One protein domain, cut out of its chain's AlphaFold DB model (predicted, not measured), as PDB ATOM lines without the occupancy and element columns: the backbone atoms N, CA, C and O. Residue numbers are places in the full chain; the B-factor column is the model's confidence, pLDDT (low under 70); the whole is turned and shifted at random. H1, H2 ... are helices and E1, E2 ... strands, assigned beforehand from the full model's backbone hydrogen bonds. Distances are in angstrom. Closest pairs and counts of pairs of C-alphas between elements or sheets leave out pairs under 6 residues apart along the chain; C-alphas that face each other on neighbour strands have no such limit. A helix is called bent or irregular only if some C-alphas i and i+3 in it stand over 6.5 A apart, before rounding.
ATOM      1  N   ASN A 103       7.729  -9.799  33.577       79.38
ATOM      2  CA  ASN A 103       7.584 -10.961  34.454       79.38
ATOM      3  C   ASN A 103       7.860 -12.300  33.755       79.38
ATOM      4  O   ASN A 103       8.207 -13.259  34.436       79.38
ATOM      5  N   THR A 104       7.672 -12.402  32.432       85.56
ATOM      6  CA  THR A 104       7.867 -13.682  31.725       85.56
ATOM      7  C   THR A 104       9.098 -13.699  30.834       85.56
ATOM      8  O   THR A 104       9.695 -14.761  30.659       85.56
ATOM      9  N   ASN A 105       9.486 -12.547  30.267       89.12
ATOM     10  CA  ASN A 105      10.544 -12.444  29.254       89.12
ATOM     11  C   ASN A 105      10.404 -13.485  28.125       89.12
ATOM     12  O   ASN A 105      11.389 -13.941  27.541       89.12
ATOM     13  N   LEU A 106       9.167 -13.887  27.819       89.25
ATOM     14  CA  LEU A 106       8.875 -15.003  26.925       89.25
ATOM     15  C   LEU A 106       9.399 -14.755  25.502       89.25
ATOM     16  O   LEU A 106       9.774 -15.690  24.796       89.25
ATOM     17  N   ASP A 107       9.493 -13.492  25.090       87.88
ATOM     18  CA  ASP A 107      10.006 -13.083  23.786       87.88
ATOM     19  C   ASP A 107      11.491 -13.418  23.557       87.88
ATOM     20  O   ASP A 107      11.934 -13.433  22.402       87.88
ATOM     21  N   VAL A 108      12.244 -13.706  24.623       90.19
ATOM     22  CA  VAL A 108      13.654 -14.123  24.586       90.19
ATOM     23  C   VAL A 108      13.812 -15.596  24.191       90.19
ATOM     24  O   VAL A 108      14.890 -15.999  23.745       90.19
ATOM     25  N   ALA A 109      12.751 -16.400  24.302       88.31
ATOM     26  CA  ALA A 109      12.790 -17.799  23.897       88.31
ATOM     27  C   ALA A 109      13.199 -17.915  22.413       88.31
ATOM     28  O   ALA A 109      12.613 -17.228  21.561       88.31
ATOM     29  N   PRO A 110      14.176 -18.780  22.070       86.81
ATOM     30  CA  PRO A 110      14.602 -19.020  20.691       86.81
ATOM     31  C   PRO A 110      13.572 -19.901  19.964       86.81
ATOM     32  O   PRO A 110      13.862 -21.021  19.559       86.81
ATOM     33  N   ALA A 111      12.338 -19.415  19.862       88.50
ATOM     34  CA  ALA A 111      11.209 -20.149  19.320       88.50
ATOM     35  C   ALA A 111      10.839 -19.642  17.922       88.50
ATOM     36  O   ALA A 111      10.743 -18.431  17.694       88.50
ATOM     37  N   GLY A 112      10.615 -20.587  17.010       88.81
ATOM     38  CA  GLY A 112      10.196 -20.351  15.631       88.81
ATOM     39  C   GLY A 112       9.052 -21.278  15.225       88.81
ATOM     40  O   GLY A 112       8.317 -21.780  16.080       88.81
ATOM     41  N   ARG A 113       8.907 -21.525  13.918       90.62
ATOM     42  CA  ARG A 113       7.971 -22.540  13.409       90.62
ATOM     43  C   ARG A 113       8.255 -23.893  14.066       90.62
ATOM     44  O   ARG A 113       9.392 -24.197  14.417       90.62
ATOM     45  N   ASP A 114       7.185 -24.639  14.319       89.56
ATOM     46  CA  ASP A 114       7.210 -25.980  14.922       89.56
ATOM     47  C   ASP A 114       7.772 -26.057  16.353       89.56
ATOM     48  O   ASP A 114       7.921 -27.139  16.918       89.56
ATOM     49  N   THR A 115       8.000 -24.912  17.006       93.31
ATOM     50  CA  THR A 115       8.393 -24.867  18.419       93.31
ATOM     51  C   THR A 115       7.161 -24.829  19.325       93.31
ATOM     52  O   THR A 115       6.279 -23.985  19.156       93.31
ATOM     53  N   GLN A 116       7.118 -25.706  20.332       93.38
ATOM     54  CA  GLN A 116       6.177 -25.619  21.452       93.38
ATOM     55  C   GLN A 116       6.862 -24.917  22.623       93.38
ATOM     56  O   GLN A 116       7.918 -25.349  23.078       93.38
ATOM     57  N   VAL A 117       6.257 -23.848  23.128       93.75
ATOM     58  CA  VAL A 117       6.764 -23.090  24.272       93.75
ATOM     59  C   VAL A 117       5.797 -23.237  25.434       93.75
ATOM     60  O   VAL A 117       4.633 -22.836  25.348       93.75
ATOM     61  N   LEU A 118       6.302 -23.794  26.531       92.81
ATOM     62  CA  LEU A 118       5.603 -23.856  27.804       92.81
ATOM     63  C   LEU A 118       6.090 -22.714  28.698       92.81
ATOM     64  O   LEU A 118       7.230 -22.722  29.151       92.81
ATOM     65  N   CYS A 119       5.233 -21.727  28.942       91.88
ATOM     66  CA  CYS A 119       5.536 -20.604  29.825       91.88
ATOM     67  C   CYS A 119       4.915 -20.858  31.200       91.88
ATOM     68  O   CYS A 119       3.692 -20.894  31.322       91.88
ATOM     69  N   LEU A 120       5.749 -21.031  32.225       90.44
ATOM     70  CA  LEU A 120       5.296 -21.117  33.613       90.44
ATOM     71  C   LEU A 120       5.249 -19.703  34.197       90.44
ATOM     72  O   LEU A 120       6.287 -19.064  34.345       90.44
ATOM     73  N   ASN A 121       4.053 -19.207  34.509       88.25
ATOM     74  CA  ASN A 121       3.851 -17.879  35.081       88.25
ATOM     75  C   ASN A 121       3.183 -18.003  36.463       88.25
ATOM     76  O   ASN A 121       1.951 -18.006  36.548       88.25
ATOM     77  N   PRO A 122       3.971 -18.095  37.551       79.75
ATOM     78  CA  PRO A 122       3.446 -18.308  38.899       79.75
ATOM     79  C   PRO A 122       2.583 -17.143  39.409       79.75
ATOM     80  O   PRO A 122       1.832 -17.316  40.359       79.75
ATOM     81  N   ILE A 123       2.650 -15.973  38.766       74.38
ATOM     82  CA  ILE A 123       1.939 -14.755  39.181       74.38
ATOM     83  C   ILE A 123       0.639 -14.562  38.372       74.38
ATOM     84  O   ILE A 123      -0.207 -13.753  38.744       74.38
ATOM     85  N   ALA A 124       0.422 -15.324  37.289       70.38
ATOM     86  CA  ALA A 124      -0.739 -15.153  36.402       70.38
ATOM     87  C   ALA A 124      -2.095 -15.352  37.098       70.38
ATOM     88  O   ALA A 124      -3.084 -14.741  36.696       70.38
ATOM     89  N   SER A 125      -2.137 -16.219  38.111       58.12
ATOM     90  CA  SER A 125      -3.372 -16.680  38.764       58.12
ATOM     91  C   SER A 125      -3.491 -16.235  40.220       58.12
ATOM     92  O   SER A 125      -4.434 -16.627  40.897       58.12
ATOM     93  N   VAL A 126      -2.548 -15.425  40.710       58.66
ATOM     94  CA  VAL A 126      -2.572 -14.910  42.082       58.66
ATOM     95  C   VAL A 126      -3.487 -13.687  42.134       58.66
ATOM     96  O   VAL A 126      -3.264 -12.694  41.435       58.66
ATOM     97  N   GLU A 127      -4.529 -13.760  42.962       53.78
ATOM     98  CA  GLU A 127      -5.474 -12.664  43.191       53.78
ATOM     99  C   GLU A 127      -4.804 -11.538  43.994       53.78
ATOM    100  O   GLU A 127      -4.931 -11.430  45.211       53.78
ATOM    101  N   ILE A 128      -4.065 -10.670  43.304       52.41
ATOM    102  CA  ILE A 128      -3.643  -9.379  43.852       52.41
ATOM    103  C   ILE A 128      -4.774  -8.392  43.559       52.41
ATOM    104  O   ILE A 128      -5.042  -8.081  42.392       52.41
ATOM    105  N   ALA A 129      -5.451  -7.926  44.612       45.88
ATOM    106  CA  ALA A 129      -6.570  -6.995  44.504       45.88
ATOM    107  C   ALA A 129      -6.201  -5.792  43.618       45.88
ATOM    108  O   ALA A 129      -5.175  -5.146  43.832       45.88
ATOM    109  N   LEU A 130      -7.051  -5.471  42.634       48.06
ATOM    110  CA  LEU A 130      -6.849  -4.344  41.709       48.06
ATOM    111  C   LEU A 130      -6.686  -2.996  42.432       48.06
ATOM    112  O   LEU A 130      -6.009  -2.116  41.914       48.06
ATOM    113  N   ALA A 131      -7.267  -2.864  43.627       41.31
ATOM    114  CA  ALA A 131      -7.188  -1.674  44.473       41.31
ATOM    115  C   ALA A 131      -5.877  -1.550  45.279       41.31
ATOM    116  O   ALA A 131      -5.670  -0.551  45.960       41.31
ATOM    117  N   SER A 132      -4.988  -2.549  45.229       50.09
ATOM    118  CA  SER A 132      -3.652  -2.458  45.828       50.09
ATOM    119  C   SER A 132      -2.707  -1.671  44.906       50.09
ATOM    120  O   SER A 132      -2.818  -1.811  43.685       50.09
ATOM    121  N   PRO A 133      -1.712  -0.929  45.431       46.69
ATOM    122  CA  PRO A 133      -0.637  -0.351  44.612       46.69
ATOM    123  C   PRO A 133       0.086  -1.395  43.732       46.69
ATOM    124  O   PRO A 133       0.593  -1.062  42.663       46.69
ATOM    125  N   PHE A 134       0.054  -2.680  44.106       51.06
ATOM    126  CA  PHE A 134       0.578  -3.789  43.297       51.06
ATOM    127  C   PHE A 134      -0.399  -4.302  42.214       51.06
ATOM    128  O   PHE A 134       0.007  -5.010  41.292       51.06
ATOM    129  N   GLY A 135      -1.684  -3.943  42.285       49.97
ATOM    130  CA  GLY A 135      -2.735  -4.370  41.355       49.97
ATOM    131  C   GLY A 135      -2.633  -3.723  39.969       49.97
ATOM    132  O   GLY A 135      -2.824  -4.402  38.957       49.97
ATOM    133  N   ALA A 136      -2.258  -2.442  39.900       52.28
ATOM    134  CA  ALA A 136      -1.974  -1.756  38.635       52.28
ATOM    135  C   ALA A 136      -0.717  -2.324  37.953       52.28
ATOM    136  O   ALA A 136      -0.725  -2.599  36.751       52.28
ATOM    137  N   LEU A 137       0.333  -2.603  38.738       56.31
ATOM    138  CA  LEU A 137       1.546  -3.265  38.257       56.31
ATOM    139  C   LEU A 137       1.236  -4.660  37.685       56.31
ATOM    140  O   LEU A 137       1.754  -5.016  36.627       56.31
ATOM    141  N   ARG A 138       0.318  -5.417  38.310       59.22
ATOM    142  CA  ARG A 138      -0.184  -6.699  37.780       59.22
ATOM    143  C   ARG A 138      -0.881  -6.543  36.429       59.22
ATOM    144  O   ARG A 138      -0.628  -7.342  35.532       59.22
ATOM    145  N   ALA A 139      -1.767  -5.559  36.268       54.22
ATOM    146  CA  ALA A 139      -2.484  -5.349  35.006       54.22
ATOM    147  C   ALA A 139      -1.520  -5.032  33.847       54.22
ATOM    148  O   ALA A 139      -1.659  -5.570  32.744       54.22
ATOM    149  N   ILE A 140      -0.490  -4.231  34.128       60.41
ATOM    150  CA  ILE A 140       0.590  -3.928  33.185       60.41
ATOM    151  C   ILE A 140       1.408  -5.191  32.879       60.41
ATOM    152  O   ILE A 140       1.619  -5.514  31.711       60.41
ATOM    153  N   ALA A 141       1.802  -5.957  33.901       60.47
ATOM    154  CA  ALA A 141       2.560  -7.197  33.727       60.47
ATOM    155  C   ALA A 141       1.788  -8.267  32.931       60.47
ATOM    156  O   ALA A 141       2.361  -8.935  32.071       60.47
ATOM    157  N   GLY A 142       0.478  -8.406  33.164       62.12
ATOM    158  CA  GLY A 142      -0.392  -9.300  32.396       62.12
ATOM    159  C   GLY A 142      -0.509  -8.884  30.927       62.12
ATOM    160  O   GLY A 142      -0.449  -9.732  30.036       62.12
ATOM    161  N   SER A 143      -0.594  -7.578  30.665       61.53
ATOM    162  CA  SER A 143      -0.621  -7.028  29.304       61.53
ATOM    163  C   SER A 143       0.709  -7.250  28.574       61.53
ATOM    164  O   SER A 143       0.718  -7.651  27.410       61.53
ATOM    165  N   ALA A 144       1.839  -7.076  29.268       70.56
ATOM    166  CA  ALA A 144       3.163  -7.377  28.727       70.56
ATOM    167  C   ALA A 144       3.302  -8.866  28.368       70.56
ATOM    168  O   ALA A 144       3.699  -9.189  27.250       70.56
ATOM    169  N   ALA A 145       2.875  -9.776  29.251       73.81
ATOM    170  CA  ALA A 145       2.915 -11.217  28.998       73.81
ATOM    171  C   ALA A 145       2.051 -11.638  27.788       73.81
ATOM    172  O   ALA A 145       2.423 -12.537  27.023       73.81
ATOM    173  N   ALA A 146       0.910 -10.973  27.572       75.56
ATOM    174  CA  ALA A 146       0.078 -11.180  26.388       75.56
ATOM    175  C   ALA A 146       0.790 -10.722  25.101       75.56
ATOM    176  O   ALA A 146       0.826 -11.468  24.120       75.56
ATOM    177  N   LEU A 147       1.416  -9.540  25.114       80.50
ATOM    178  CA  LEU A 147       2.193  -9.029  23.979       80.50
ATOM    179  C   LEU A 147       3.398  -9.919  23.654       80.50
ATOM    180  O   LEU A 147       3.659 -10.205  22.487       80.50
ATOM    181  N   GLU A 148       4.105 -10.419  24.665       84.06
ATOM    182  CA  GLU A 148       5.215 -11.358  24.479       84.06
ATOM    183  C   GLU A 148       4.741 -12.686  23.888       84.06
ATOM    184  O   GLU A 148       5.362 -13.221  22.968       84.06
ATOM    185  N   THR A 149       3.592 -13.185  24.351       84.19
ATOM    186  CA  THR A 149       2.957 -14.382  23.789       84.19
ATOM    187  C   THR A 149       2.643 -14.189  22.308       84.19
ATOM    188  O   THR A 149       2.952 -15.063  21.496       84.19
ATOM    189  N   LEU A 150       2.078 -13.040  21.927       84.44
ATOM    190  CA  LEU A 150       1.830 -12.700  20.525       84.44
ATOM    191  C   LEU A 150       3.135 -12.592  19.727       84.44
ATOM    192  O   LEU A 150       3.212 -13.110  18.616       84.44
ATOM    193  N   ALA A 151       4.177 -11.984  20.299       86.50
ATOM    194  CA  ALA A 151       5.479 -11.823  19.654       86.50
ATOM    195  C   ALA A 151       6.223 -13.148  19.429       86.50
ATOM    196  O   ALA A 151       7.065 -13.231  18.533       86.50
ATOM    197  N   VAL A 152       5.958 -14.169  20.244       88.69
ATOM    198  CA  VAL A 152       6.470 -15.530  20.036       88.69
ATOM    199  C   VAL A 152       5.598 -16.289  19.038       88.69
ATOM    200  O   VAL A 152       6.126 -16.924  18.126       88.69
ATOM    201  N   ARG A 153       4.269 -16.157  19.124       89.44
ATOM    202  CA  ARG A 153       3.333 -16.766  18.163       89.44
ATOM    203  C   ARG A 153       3.522 -16.249  16.739       89.44
ATOM    204  O   ARG A 153       3.445 -17.035  15.800       89.44
ATOM    205  N   SER A 154       3.843 -14.969  16.564       89.31
ATOM    206  CA  SER A 154       4.123 -14.385  15.245       89.31
ATOM    207  C   SER A 154       5.369 -14.970  14.569       89.31
ATOM    208  O   SER A 154       5.496 -14.889  13.353       89.31
ATOM    209  N   ARG A 155       6.261 -15.627  15.329       92.00
ATOM    210  CA  ARG A 155       7.409 -16.388  14.799       92.00
ATOM    211  C   ARG A 155       7.024 -17.800  14.333       92.00
ATOM    212  O   ARG A 155       7.884 -18.537  13.862       92.00
ATOM    213  N   GLY A 156       5.752 -18.184  14.469       90.06
ATOM    214  CA  GLY A 156       5.232 -19.509  14.131       90.06
ATOM    215  C   GLY A 156       5.251 -20.518  15.283       90.06
ATOM    216  O   GLY A 156       4.904 -21.678  15.068       90.06
ATOM    217  N   ALA A 157       5.630 -20.096  16.493       94.12
ATOM    218  CA  ALA A 157       5.655 -20.967  17.661       94.12
ATOM    219  C   ALA A 157       4.261 -21.119  18.286       94.12
ATOM    220  O   ALA A 157       3.437 -20.198  18.276       94.12
ATOM    221  N   ARG A 158       4.004 -22.268  18.908       93.12
ATOM    222  CA  ARG A 158       2.815 -22.478  19.739       93.12
ATOM    223  C   ARG A 158       3.172 -22.218  21.192       93.12
ATOM    224  O   ARG A 158       4.117 -22.795  21.712       93.12
ATOM    225  N   VAL A 159       2.409 -21.352  21.848       92.00
ATOM    226  CA  VAL A 159       2.647 -20.972  23.247       92.00
ATOM    227  C   VAL A 159       1.487 -21.437  24.109       92.00
ATOM    228  O   VAL A 159       0.340 -21.042  23.862       92.00
ATOM    229  N   ARG A 160       1.812 -22.198  25.155       91.12
ATOM    230  CA  ARG A 160       0.919 -22.544  26.258       91.12
ATOM    231  C   ARG A 160       1.439 -21.895  27.538       91.12
ATOM    232  O   ARG A 160       2.550 -22.185  27.970       91.12
ATOM    233  N   MET A 161       0.631 -21.030  28.139       87.69
ATOM    234  CA  MET A 161       0.922 -20.446  29.447       87.69
ATOM    235  C   MET A 161       0.256 -21.282  30.538       87.69
ATOM    236  O   MET A 161      -0.907 -21.661  30.400       87.69
ATOM    237  N   LEU A 162       0.994 -21.574  31.603       88.69
ATOM    238  CA  LEU A 162       0.511 -22.267  32.788       88.69
ATOM    239  C   LEU A 162       0.720 -21.377  34.010       88.69
ATOM    240  O   LEU A 162       1.850 -21.007  34.323       88.69
ATOM    241  N   GLY A 163      -0.374 -21.055  34.691       88.50
ATOM    242  CA  GLY A 163      -0.353 -20.519  36.047       88.50
ATOM    243  C   GLY A 163      -0.673 -21.608  37.078       88.50
ATOM    244  O   GLY A 163      -1.087 -22.711  36.692       88.50
ATOM    245  N   PRO A 164      -0.500 -21.314  38.376       88.50
ATOM    246  CA  PRO A 164      -0.919 -22.209  39.447       88.50
ATOM    247  C   PRO A 164      -2.417 -22.521  39.335       88.50
ATOM    248  O   PRO A 164      -3.222 -21.643  39.016       88.50
ATOM    249  N   ALA A 165      -2.802 -23.772  39.589       88.31
ATOM    250  CA  ALA A 165      -4.209 -24.154  39.689       88.31
ATOM    251  C   ALA A 165      -4.918 -23.338  40.789       88.31
ATOM    252  O   ALA A 165      -4.279 -22.901  41.740       88.31
ATOM    253  N   GLY A 166      -6.230 -23.109  40.661       86.44
ATOM    254  CA  GLY A 166      -6.952 -22.161  41.522       86.44
ATOM    255  C   GLY A 166      -6.893 -22.479  43.023       86.44
ATOM    256  O   GLY A 166      -6.853 -21.565  43.838       86.44
ATOM    257  N   ASP A 167      -6.831 -23.756  43.393       88.81
ATOM    258  CA  ASP A 167      -6.575 -24.207  44.765       88.81
ATOM    259  C   ASP A 167      -5.180 -23.776  45.248       88.81
ATOM    260  O   ASP A 167      -5.046 -23.093  46.258       88.81
ATOM    261  N   THR A 168      -4.153 -24.080  44.459       90.31
ATOM    262  CA  THR A 168      -2.752 -23.741  44.729       90.31
ATOM    263  C   THR A 168      -2.546 -22.224  44.757       90.31
ATOM    264  O   THR A 168      -1.850 -21.708  45.624       90.31
ATOM    265  N   ALA A 169      -3.192 -21.484  43.854       87.69
ATOM    266  CA  ALA A 169      -3.132 -20.027  43.790       87.69
ATOM    267  C   ALA A 169      -3.723 -19.360  45.043       87.69
ATOM    268  O   ALA A 169      -3.168 -18.376  45.532       87.69
ATOM    269  N   ARG A 170      -4.814 -19.908  45.600       87.69
ATOM    270  CA  ARG A 170      -5.395 -19.422  46.866       87.69
ATOM    271  C   ARG A 170      -4.458 -19.656  48.043       87.69
ATOM    272  O   ARG A 170      -4.325 -18.774  48.885       87.69
ATOM    273  N   VAL A 171      -3.793 -20.811  48.074       89.94
ATOM    274  CA  VAL A 171      -2.796 -21.149  49.101       89.94
ATOM    275  C   VAL A 171      -1.563 -20.243  48.999       89.94
ATOM    276  O   VAL A 171      -1.065 -19.773  50.021       89.94
ATOM    277  N   MET A 172      -1.092 -19.949  47.779       86.00
ATOM    278  CA  MET A 172      -0.019 -18.970  47.552       86.00
ATOM    279  C   MET A 172      -0.397 -17.596  48.119       86.00
ATOM    280  O   MET A 172       0.425 -16.946  48.767       86.00
ATOM    281  N   GLY A 173      -1.647 -17.176  47.906       83.88
ATOM    282  CA  GLY A 173      -2.168 -15.908  48.401       83.88
ATOM    283  C   GLY A 173      -1.437 -14.684  47.823       83.88
ATOM    284  O   GLY A 173      -0.582 -14.803  46.946       83.88
ATOM    285  N   PRO A 174      -1.762 -13.471  48.300       78.56
ATOM    286  CA  PRO A 174      -1.232 -12.233  47.725       78.56
ATOM    287  C   PRO A 174       0.215 -11.920  48.143       78.56
ATOM    288  O   PRO A 174       0.868 -11.102  47.498       78.56
ATOM    289  N   ASN A 175       0.728 -12.538  49.215       81.00
ATOM    290  CA  ASN A 175       2.094 -12.326  49.695       81.00
ATOM    291  C   ASN A 175       3.025 -13.444  49.207       81.00
ATOM    292  O   ASN A 175       3.239 -14.433  49.906       81.00
ATOM    293  N   LEU A 176       3.629 -13.241  48.034       80.50
ATOM    294  CA  LEU A 176       4.553 -14.198  47.409       80.50
ATOM    295  C   LEU A 176       5.842 -14.441  48.212       80.50
ATOM    296  O   LEU A 176       6.535 -15.424  47.965       80.50
ATOM    297  N   MET A 177       6.155 -13.575  49.179       81.31
ATOM    298  CA  MET A 177       7.317 -13.714  50.060       81.31
ATOM    299  C   MET A 177       6.987 -14.437  51.373       81.31
ATOM    300  O   MET A 177       7.852 -14.563  52.236       81.31
ATOM    301  N   ASN A 178       5.752 -14.921  51.553       84.12
ATOM    302  CA  ASN A 178       5.379 -15.741  52.702       84.12
ATOM    303  C   ASN A 178       5.928 -17.172  52.537       84.12
ATOM    304  O   ASN A 178       5.459 -17.898  51.661       84.12
ATOM    305  N   PRO A 179       6.862 -17.634  53.389       88.69
ATOM    306  CA  PRO A 179       7.426 -18.972  53.254       88.69
ATOM    307  C   PRO A 179       6.510 -20.073  53.807       88.69
ATOM    308  O   PRO A 179       6.737 -21.244  53.516       88.69
ATOM    309  N   ARG A 180       5.494 -19.730  54.616       92.94
ATOM    310  CA  ARG A 180       4.666 -20.704  55.352       92.94
ATOM    311  C   ARG A 180       3.988 -21.750  54.453       92.94
ATOM    312  O   ARG A 180       4.098 -22.925  54.780       92.94
ATOM    313  N   PRO A 181       3.328 -21.389  53.335       92.81
ATOM    314  CA  PRO A 181       2.646 -22.371  52.494       92.81
ATOM    315  C   PRO A 181       3.574 -23.099  51.506       92.81
ATOM    316  O   PRO A 181       3.080 -23.772  50.605       92.81
ATOM    317  N   ARG A 182       4.906 -22.965  51.612       92.38
ATOM    318  CA  ARG A 182       5.853 -23.459  50.597       92.38
ATOM    319  C   ARG A 182       5.634 -24.929  50.237       92.38
ATOM    320  O   ARG A 182       5.568 -25.245  49.052       92.38
ATOM    321  N   ASP A 183       5.521 -25.806  51.227       94.88
ATOM    322  CA  ASP A 183       5.412 -27.248  50.985       94.88
ATOM    323  C   ASP A 183       4.073 -27.616  50.333       94.88
ATOM    324  O   ASP A 183       4.028 -28.430  49.410       94.88
ATOM    325  N   GLU A 184       2.990 -26.954  50.742       94.81
ATOM    326  CA  GLU A 184       1.660 -27.130  50.156       94.81
ATOM    327  C   GLU A 184       1.611 -26.623  48.706       94.81
ATOM    328  O   GLU A 184       1.103 -27.314  47.821       94.81
ATOM    329  N   VAL A 185       2.218 -25.465  48.428       93.31
ATOM    330  CA  VAL A 185       2.322 -24.895  47.075       93.31
ATOM    331  C   VAL A 185       3.157 -25.790  46.159       93.31
ATOM    332  O   VAL A 185       2.766 -26.036  45.015       93.31
ATOM    333  N   LEU A 186       4.282 -26.319  46.654       94.19
ATOM    334  CA  LEU A 186       5.117 -27.263  45.908       94.19
ATOM    335  C   LEU A 186       4.348 -28.550  45.584       94.19
ATOM    336  O   LEU A 186       4.376 -29.008  44.440       94.19
ATOM    337  N   ALA A 187       3.619 -29.106  46.556       94.81
ATOM    338  CA  ALA A 187       2.794 -30.291  46.353       94.81
ATOM    339  C   ALA A 187       1.658 -30.043  45.341       94.81
ATOM    340  O   ALA A 187       1.436 -30.870  44.451       94.81
ATOM    341  N   GLY A 188       0.977 -28.896  45.427       93.81
ATOM    342  CA  GLY A 188      -0.083 -28.494  44.498       93.81
ATOM    343  C   GLY A 188       0.420 -28.332  43.062       93.81
ATOM    344  O   GLY A 188      -0.150 -28.909  42.131       93.81
ATOM    345  N   GLY A 189       1.547 -27.634  42.886       92.75
ATOM    346  CA  GLY A 189       2.197 -27.469  41.585       92.75
ATOM    347  C   GLY A 189       2.671 -28.796  40.983       92.75
ATOM    348  O   GLY A 189       2.444 -29.055  39.798       92.75
ATOM    349  N   TYR A 190       3.251 -29.684  41.796       93.25
ATOM    350  CA  TYR A 190       3.654 -31.023  41.356       93.25
ATOM    351  C   TYR A 190       2.450 -31.865  40.906       93.25
ATOM    352  O   TYR A 190       2.458 -32.442  39.816       93.25
ATOM    353  N   ALA A 191       1.368 -31.876  41.693       93.56
ATOM    354  CA  ALA A 191       0.135 -32.576  41.343       93.56
ATOM    355  C   ALA A 191      -0.514 -32.013  40.065       93.56
ATOM    356  O   ALA A 191      -1.026 -32.776  39.242       93.56
ATOM    357  N   GLN A 192      -0.476 -30.692  39.863       93.38
ATOM    358  CA  GLN A 192      -0.924 -30.057  38.625       93.38
ATOM    359  C   GLN A 192      -0.084 -30.514  37.425       93.38
ATOM    360  O   GLN A 192      -0.653 -30.873  36.394       93.38
ATOM    361  N   GLY A 193       1.245 -30.545  37.563       92.00
ATOM    362  CA  GLY A 193       2.157 -31.031  36.527       92.00
ATOM    363  C   GLY A 193       1.853 -32.471  36.108       92.00
ATOM    364  O   GLY A 193       1.733 -32.746  34.916       92.00
ATOM    365  N   LEU A 194       1.622 -33.363  37.077       92.69
ATOM    366  CA  LEU A 194       1.234 -34.753  36.822       92.69
ATOM    367  C   LEU A 194      -0.075 -34.859  36.031       92.69
ATOM    368  O   LEU A 194      -0.112 -35.533  35.004       92.69
ATOM    369  N   ARG A 195      -1.122 -34.128  36.442       91.62
ATOM    370  CA  ARG A 195      -2.408 -34.108  35.723       91.62
ATOM    371  C   ARG A 195      -2.257 -33.624  34.283       91.62
ATOM    372  O   ARG A 195      -2.852 -34.200  33.379       91.62
ATOM    373  N   LEU A 196      -1.467 -32.573  34.064       88.81
ATOM    374  CA  LEU A 196      -1.255 -32.001  32.732       88.81
ATOM    375  C   LEU A 196      -0.363 -32.872  31.838       88.81
ATOM    376  O   LEU A 196      -0.515 -32.820  30.619       88.81
ATOM    377  N   GLY A 197       0.559 -33.630  32.433       83.50
ATOM    378  CA  GLY A 197       1.457 -34.559  31.745       83.50
ATOM    379  C   GLY A 197       0.891 -35.969  31.552       83.50
ATOM    380  O   GLY A 197       1.573 -36.804  30.969       83.50
ATOM    381  N   GLY A 198      -0.321 -36.257  32.042       77.06
ATOM    382  CA  GLY A 198      -0.925 -37.595  31.990       77.06
ATOM    383  C   GLY A 198      -0.341 -38.602  32.992       77.06
ATOM    384  O   GLY A 198      -0.613 -39.795  32.887       77.06
ATOM    385  N   GLY A 199       0.455 -38.147  33.965       54.25
ATOM    386  CA  GLY A 199       1.038 -38.980  35.016       54.25
ATOM    387  C   GLY A 199       0.071 -39.201  36.182       54.25
ATOM    388  O   GLY A 199      -0.584 -38.271  36.656       54.25
TER     389      GLY A 199
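This is residues 103 to 199 of the 207 residues of the protein "Patatin-like phospholipase family protein" of Solirubrobacterales bacterium (UniProt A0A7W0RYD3). A ribbon of two short parallel strands, E1 and E2, makes a narrow V with the long helix H1, closed where residues 154 to 157 turn from H1 into E2 and bridged at its open end by residues 121 to 132. Beyond the ends of the strands, H2 and H3 form a helical hairpin, and H3 folds back on the side of the ribbon away from H1. The printed part has 97 residues with three named helices and two named strands, in the order E1, H1, E2, H2, H3; the sheet's order is E1, E2, parallel, and the class is mostly helix. The whole is flat, spanning 42 by 38 by 17 A, and only just compact, close to loose, with a radius of gyration of the C-alphas of 14.8 A.

Begin at Asn 103, from which residues 103 to 115 run with no named element. Find C-alpha 116 at (6.177, -25.619, 21.452), where E1 begins; it covers residues 116 to 120. H1, residues 133 to 153, starts at C-alpha 133, (-0.637, -0.351, 44.612), and runs 31.4 A. H1 is neither bent nor irregular, but only just: C-alphas 133 and 136 are 6.3 A apart. E2 is residues 158 to 162, and H2 is residues 166 to 172, 9.7 A long. H3, residues 182 to 197, runs 22.3 A to C-alpha 197 at (1.457, -34.559, 31.745).

Look first at E1 and E2, parallel neighbours at 20 degrees; N 117 and O 158 are 2.8 A apart and N 160 and O 117 2.9 A, both within hydrogen-bond range. E1, H1 and E2 form a strand-helix-strand unit, two parallel neighbour strands with a helix between them in the chain, and its crossover is right-handed. The closest C-alphas of H1 and E2 are those of Thr 149 and Val 159, 6.6 A apart. H1 and E1 are near each other, with 6 pairs of C-alphas within 10 A. H2 and H3, a helical hairpin, touch at a shallow tilt of 26 degrees, opposite ways; their closest C-alphas, of Thr 168 and Gly 188, are 5.5 A apart. H3 touches H2 with residues 182 to 189 alone. H1 is apart from H2 and H3, and H3 is apart from both strands. Every O i to N i+4 pair is within hydrogen-bond range in H2 and H3, and 16 of 17 are in H1.

The two C-alphas farthest apart, of Arg 113 and Arg 180, are 42.1 A apart. The printed part has no cut. The link from E1 to H1, 12 residues, is long. Mean pLDDT of the printed part is 80.8; look for values under 70 at residues 125 to 143, of which 133 to 143 belong to H1, and at residue 199.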